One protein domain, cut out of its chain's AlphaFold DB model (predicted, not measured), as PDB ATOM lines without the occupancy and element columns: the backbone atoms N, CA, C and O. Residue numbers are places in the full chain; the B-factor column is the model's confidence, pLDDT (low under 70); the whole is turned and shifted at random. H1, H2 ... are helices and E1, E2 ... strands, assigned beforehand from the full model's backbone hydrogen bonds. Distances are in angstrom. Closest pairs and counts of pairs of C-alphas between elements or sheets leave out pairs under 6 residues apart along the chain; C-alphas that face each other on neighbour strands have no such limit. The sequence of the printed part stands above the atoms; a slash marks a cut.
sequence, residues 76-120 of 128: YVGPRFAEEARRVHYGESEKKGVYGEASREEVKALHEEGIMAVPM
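This is residues 76 to 120 of the 128 residues of an uncharacterized protein of Fulvimarina pelagi HTCC2506 (UniProt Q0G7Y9). Two short helices, H1 and H2, lie side by side and run the same way, with a small ribbon of two parallel strands, E1 and E2, near the end where H1 begins. E2 runs back past H1, and after H2 the last residues, 113 to 120, fold back as a tail with no named element. The printed part has 45 residues, with two named strands and two named helices in the order E1, H1, E2, H2; the sheet has the order E1, E2, and the class is mixed, helices and strands. The whole is compact, with a radius of gyration of the C-alphas of 9.5 A and spans of 25 by 21 by 15 A.

The sheet pairs E1, residues 76 to 78, with E2, residues 97 to 100. These neighbour strands are parallel, with 33 degrees between their directions. C-alphas 76 and 99 face each other at 5.2 A, and N 77 and O 99 are within hydrogen-bond range at 3.0 A. H1, residues 81 to 90, stands between the two strands in the chain, and E1, H1 and E2 form a strand-helix-strand unit, two parallel neighbour strands with a helix between them, whose crossover is right-handed. The closest C-alphas of H1 and E2 are those of Phe 81 and Gly 100, 5.2 A apart. The closest C-alphas of E1 and H1 are those of Val 77 and Glu 84, 7.4 A apart. H2, residues 104 to 112, touches H1, the closest C-alphas being those of Ala 82 and Glu 106, 6.3 A apart. The two helices run the same way at a shallow tilt of 11 degrees. E1 and H2 are apart. In both H1 and H2 every O i to N i+4 pair is within hydrogen-bond range.

E1 begins with C-alpha 76 at (29.073, 18.118, 226.283) and measures 5.9 A from first to last C-alpha. E2, from Gly 97 to Gly 100, measures 10.4 A. H1, from Phe 81 to Tyr 90, is 14.2 A long and begins with C-alpha 81 at (21.758, 21.818, 228.201). H2, from Arg 104 to Glu 112, is 12.5 A long and ends with C-alpha 112 at (7.340, 19.750, 233.406).

The two C-alphas farthest apart are those of Glu 94 and Arg 104, at 25.1 A, and the first and last printed C-alphas, those of Tyr 76 and Met 120, are 12.4 A apart. The printed part has no cut. The links E1 to H1 and E2 to H2 are tight, the link H1 to E2 is short, and no link is long. The mean pLDDT of the printed part is 90.0, and no printed residue is under 70.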
ATOM      1  N   TYR A  76      29.033  17.066 225.268       91.75
ATOM      2  CA  TYR A  76      29.073  18.118 226.283       91.75
ATOM      3  C   TYR A  76      28.586  19.443 225.701       91.75
ATOM      4  O   TYR A  76      29.221  20.008 224.810       91.75
ATOM      5  N   VAL A  77      27.481  19.961 226.232       91.62
ATOM      6  CA  VAL A  77      26.826  21.179 225.718       91.62
ATOM      7  C   VAL A  77      26.930  22.376 226.670       91.62
ATOM      8  O   VAL A  77      26.501  23.483 226.327       91.62
ATOM      9  N   GLY A  78      27.539  22.180 227.847       91.38
ATOM     10  CA  GLY A  78      27.724  23.218 228.864       91.38
ATOM     11  C   GLY A  78      26.389  23.835 229.308       91.38
ATOM     12  O   GLY A  78      25.434  23.081 229.502       91.38
ATOM     13  N   PRO A  79      26.275  25.173 229.430       91.81
ATOM     14  CA  PRO A  79      25.081  25.845 229.961       91.81
ATOM     15  C   PRO A  79      23.863  25.794 229.027       91.81
ATOM     16  O   PRO A  79      22.770  26.180 229.414       91.81
ATOM     17  N   ARG A  80      24.023  25.321 227.782       91.75
ATOM     18  CA  ARG A  80      22.921  25.199 226.809       91.75
ATOM     19  C   ARG A  80      22.181  23.865 226.908       91.75
ATOM     20  O   ARG A  80      21.453  23.493 225.990       91.75
ATOM     21  N   PHE A  81      22.361  23.134 228.007       93.94
ATOM     22  CA  PHE A  81      21.758  21.818 228.201       93.94
ATOM     23  C   PHE A  81      20.238  21.835 228.031       93.94
ATOM     24  O   PHE A  81      19.697  20.955 227.366       93.94
ATOM     25  N   ALA A  82      19.549  22.844 228.568       93.31
ATOM     26  CA  ALA A  82      18.094  22.922 228.482       93.31
ATOM     27  C   ALA A  82      17.582  23.046 227.037       93.31
ATOM     28  O   ALA A  82      16.609  22.392 226.661       93.31
ATOM     29  N   GLU A  83      18.255  23.842 226.205       92.25
ATOM     30  CA  GLU A  83      17.895  23.996 224.795       92.25
ATOM     31  C   GLU A  83      18.173  22.719 224.000       92.25
ATOM     32  O   GLU A  83      17.309  22.243 223.265       92.25
ATOM     33  N   GLU A  84      19.356  22.129 224.174       92.19
ATOM     34  CA  GLU A  84      19.744  20.914 223.454       92.19
ATOM     35  C   GLU A  84      18.876  19.716 223.856       92.19
ATOM     36  O   GLU A  84      18.434  18.957 222.994       92.19
ATOM     37  N   ALA A  85      18.534  19.581 225.141       91.88
ATOM     38  CA  ALA A  85      17.646  18.525 225.618       91.88
ATOM     39  C   ALA A  85      16.250  18.616 224.973       91.88
ATOM     40  O   ALA A  85      15.688  17.593 224.570       91.88
ATOM     41  N   ARG A  86      15.718  19.834 224.798       91.75
ATOM     42  CA  ARG A  86      14.472  20.071 224.050       91.75
ATOM     43  C   ARG A  86      14.619  19.686 222.582       91.75
ATOM     44  O   ARG A  86      13.784  18.945 222.074       91.75
ATOM     45  N   ARG A  87      15.690  20.116 221.908       91.81
ATOM     46  CA  ARG A  87      15.933  19.773 220.493       91.81
ATOM     47  C   ARG A  87      16.009  18.265 220.267       91.81
ATOM     48  O   ARG A  87      15.428  17.761 219.309       91.81
ATOM     49  N   VAL A  88      16.679  17.535 221.158       90.06
ATOM     50  CA  VAL A  88      16.752  16.066 221.101       90.06
ATOM     51  C   VAL A  88      15.374  15.436 221.333       90.06
ATOM     52  O   VAL A  88      15.019  14.480 220.642       90.06
ATOM     53  N   HIS A  89      14.570  15.982 222.250       89.12
ATOM     54  CA  HIS A  89      13.213  15.499 222.522       89.12
ATOM     55  C   HIS A  89      12.257  15.708 221.333       89.12
ATOM     56  O   HIS A  89      11.526  14.788 220.967       89.12
ATOM     57  N   TYR A  90      12.304  16.879 220.691       89.62
ATOM     58  CA  TYR A  90      11.484  17.202 219.515       89.62
ATOM     59  C   TYR A  90      12.023  16.611 218.201       89.62
ATOM     60  O   TYR A  90      11.329  16.635 217.186       89.62
ATOM     61  N   GLY A  91      13.230  16.034 218.208       88.31
ATOM     62  CA  GLY A  91      13.847  15.419 217.032       88.31
ATOM     63  C   GLY A  91      14.488  16.411 216.057       88.31
ATOM     64  O   GLY A  91      14.705  16.066 214.900       88.31
ATOM     65  N   GLU A  92      14.801  17.624 216.515       84.75
ATOM     66  CA  GLU A  92      15.525  18.644 215.742       84.75
ATOM     67  C   GLU A  92      17.044  18.400 215.713       84.75
ATOM     68  O   GLU A  92      17.748  18.975 214.885       84.75
ATOM     69  N   SER A  93      17.556  17.548 216.607       83.12
ATOM     70  CA  SER A  93      18.971  17.167 216.698       83.12
ATOM     71  C   SER A  93      19.146  15.642 216.686       83.12
ATOM     72  O   SER A  93      18.178  14.885 216.799       83.12
ATOM     73  N   GLU A  94      20.388  15.170 216.533       76.50
ATOM     74  CA  GLU A  94      20.702  13.739 216.599       76.50
ATOM     75  C   GLU A  94      20.262  13.152 217.952       76.50
ATOM     76  O   GLU A  94      20.454  13.765 219.001       76.50
ATOM     77  N   LYS A  95      19.709  11.929 217.948       77.56
ATOM     78  CA  LYS A  95      19.302  11.194 219.164       77.56
ATOM     79  C   LYS A  95      20.512  10.658 219.944       77.56
ATOM     80  O   LYS A  95      20.618   9.457 220.195       77.56
ATOM     81  N   LYS A  96      21.451  11.536 220.278       83.94
ATOM     82  CA  LYS A  96      22.612  11.261 221.125       83.94
ATOM     83  C   LYS A  96      22.325  11.744 222.542       83.94
ATOM     84  O   LYS A  96      21.490  12.621 222.759       83.94
ATOM     85  N   GLY A  97      22.993  11.134 223.519       87.12
ATOM     86  CA  GLY A  97      22.971  11.653 224.882       87.12
ATOM     87  C   GLY A  97      23.631  13.028 224.903       87.12
ATOM     88  O   GLY A  97      24.660  13.225 224.264       87.12
ATOM     89  N   VAL A  98      23.056  13.973 225.635       91.00
ATOM     90  CA  VAL A  98      23.682  15.271 225.904       91.00
ATOM     91  C   VAL A  98      23.890  15.397 227.403       91.00
ATOM     92  O   VAL A  98      23.082  14.898 228.187       91.00
ATOM     93  N   TYR A  99      24.982  16.029 227.815       91.50
ATOM     94  CA  TYR A  99      25.220  16.363 229.216       91.50
ATOM     95  C   TYR A  99      25.800  17.768 229.328       91.50
ATOM     96  O   TYR A  99      26.473  18.263 228.424       91.50
ATOM     97  N   GLY A 100      25.513  18.438 230.435       92.06
ATOM     98  CA  GLY A 100      25.898  19.826 230.602       92.06
ATOM     99  C   GLY A 100      25.483  20.388 231.945       92.06
ATOM    100  O   GLY A 100      25.171  19.658 232.885       92.06
ATOM    101  N   GLU A 101      25.487  21.707 231.994       91.31
ATOM    102  CA  GLU A 101      25.117  22.512 233.143       91.31
ATOM    103  C   GLU A 101      23.706  23.053 232.925       91.31
ATOM    104  O   GLU A 101      23.355  23.492 231.829       91.31
ATOM    105  N   ALA A 102      22.891  23.018 233.972       92.50
ATOM    106  CA  ALA A 102      21.564  23.611 233.972       92.50
ATOM    107  C   ALA A 102      21.247  24.132 235.370       92.50
ATOM    108  O   ALA A 102      21.593  23.511 236.381       92.50
ATOM    109  N   SER A 103      20.566  25.268 235.428       92.50
ATOM    110  CA  SER A 103      20.026  25.799 236.671       92.50
ATOM    111  C   SER A 103      18.879  24.925 237.184       92.50
ATOM    112  O   SER A 103      18.234  24.167 236.453       92.50
ATOM    113  N   ARG A 104      18.573  25.047 238.476       91.38
ATOM    114  CA  ARG A 104      17.481  24.287 239.102       91.38
ATOM    115  C   ARG A 104      16.114  24.606 238.484       91.38
ATOM    116  O   ARG A 104      15.246  23.736 238.447       91.38
ATOM    117  N   GLU A 105      15.926  25.842 238.028       93.00
ATOM    118  CA  GLU A 105      14.700  26.302 237.373       93.00
ATOM    119  C   GLU A 105      14.553  25.673 235.985       93.00
ATOM    120  O   GLU A 105      13.487  25.151 235.665       93.00
ATOM    121  N   GLU A 106      15.638  25.617 235.208       92.62
ATOM    122  CA  GLU A 106      15.659  24.951 233.904       92.62
ATOM    123  C   GLU A 106      15.396  23.450 234.026       92.62
ATOM    124  O   GLU A 106      14.553  22.923 233.310       92.62
ATOM    125  N   VAL A 107      16.039  22.760 234.974       91.75
ATOM    126  CA  VAL A 107      15.791  21.325 235.215       91.75
ATOM    127  C   VAL A 107      14.325  21.066 235.564       91.75
ATOM    128  O   VAL A 107      13.748  20.072 235.123       91.75
ATOM    129  N   LYS A 108      13.702  21.966 236.334       91.81
ATOM    130  CA  LYS A 108      12.280  21.859 236.660       91.81
ATOM    131  C   LYS A 108      11.405  22.042 235.417       91.81
ATOM    132  O   LYS A 108      10.515  21.225 235.207       91.81
ATOM    133  N   ALA A 109      11.682  23.055 234.597       93.69
ATOM    134  CA  ALA A 109      10.958  23.288 233.350       93.69
ATOM    135  C   ALA A 109      11.067  22.082 232.401       93.69
ATOM    136  O   ALA A 109      10.055  21.597 231.908       93.69
ATOM    137  N   LEU A 110      12.272  21.518 232.248       92.50
ATOM    138  CA  LEU A 110      12.495  20.299 231.465       92.50
ATOM    139  C   LEU A 110      11.637  19.132 231.970       92.50
ATOM    140  O   LEU A 110      11.049  18.405 231.174       92.50
ATOM    141  N   HIS A 111      11.526  18.964 233.289       92.56
ATOM    142  CA  HIS A 111      10.708  17.905 233.871       92.56
ATOM    143  C   HIS A 111       9.203  18.124 233.639       92.56
ATOM    144  O   HIS A 111       8.485  17.166 233.362       92.56
ATOM    145  N   GLU A 112       8.729  19.372 233.717       93.12
ATOM    146  CA  GLU A 112       7.340  19.750 233.406       93.12
ATOM    147  C   GLU A 112       7.003  19.532 231.919       93.12
ATOM    148  O   GLU A 112       5.881  19.148 231.594       93.12
ATOM    149  N   GLU A 113       7.983  19.689 231.026       90.06
ATOM    150  CA  GLU A 113       7.874  19.375 229.594       90.06
ATOM    151  C   GLU A 113       7.931  17.864 229.289       90.06
ATOM    152  O   GLU A 113       7.642  17.449 228.169       90.06
ATOM    153  N   GLY A 114       8.283  17.020 230.267       90.75
ATOM    154  CA  GLY A 114       8.432  15.570 230.088       90.75
ATOM    155  C   GLY A 114       9.819  15.129 229.603       90.75
ATOM    156  O   GLY A 114      10.000  13.985 229.179       90.75
ATOM    157  N   ILE A 115      10.817  16.009 229.682       91.44
ATOM    158  CA  ILE A 115      12.208  15.717 229.344       91.44
ATOM    159  C   ILE A 115      12.906  15.144 230.585       91.44
ATOM    160  O   ILE A 115      13.013  15.790 231.630       91.44
ATOM    161  N   MET A 116      13.405  13.908 230.480       85.75
ATOM    162  CA  MET A 116      14.122  13.252 231.577       85.75
ATOM    163  C   MET A 116      15.531  13.834 231.737       85.75
ATOM    164  O   MET A 116      16.462  13.436 231.040       85.75
ATOM    165  N   ALA A 117      15.687  14.749 232.692       89.88
ATOM    166  CA  ALA A 117      16.977  15.258 233.144       89.88
ATOM    167  C   ALA A 117      17.336  14.649 234.509       89.88
ATOM    168  O   ALA A 117      16.553  14.727 235.457       89.88
ATOM    169  N   VAL A 118      18.520  14.040 234.613       88.50
ATOM    170  CA  VAL A 118      19.016  13.400 235.842       88.50
ATOM    171  C   VAL A 118      20.357  14.027 236.228       88.50
ATOM    172  O   VAL A 118      21.219  14.168 235.359       88.50
ATOM    173  N   PRO A 119      20.569  14.389 237.508       87.75
ATOM    174  CA  PRO A 119      21.858  14.891 237.960       87.75
ATOM    175  C   PRO A 119      22.924  13.800 237.839       87.75
ATOM    176  O   PRO A 119      22.773  12.695 238.366       87.75
ATOM    177  N   MET A 120      24.014  14.119 237.148       85.50
ATOM    178  CA  MET A 120      25.138  13.206 236.984       85.50
ATOM    179  C   MET A 120      26.076  13.310 238.200       85.50
ATOM    180  O   MET A 120      26.362  14.424 238.645       85.50
TER     181      MET A 120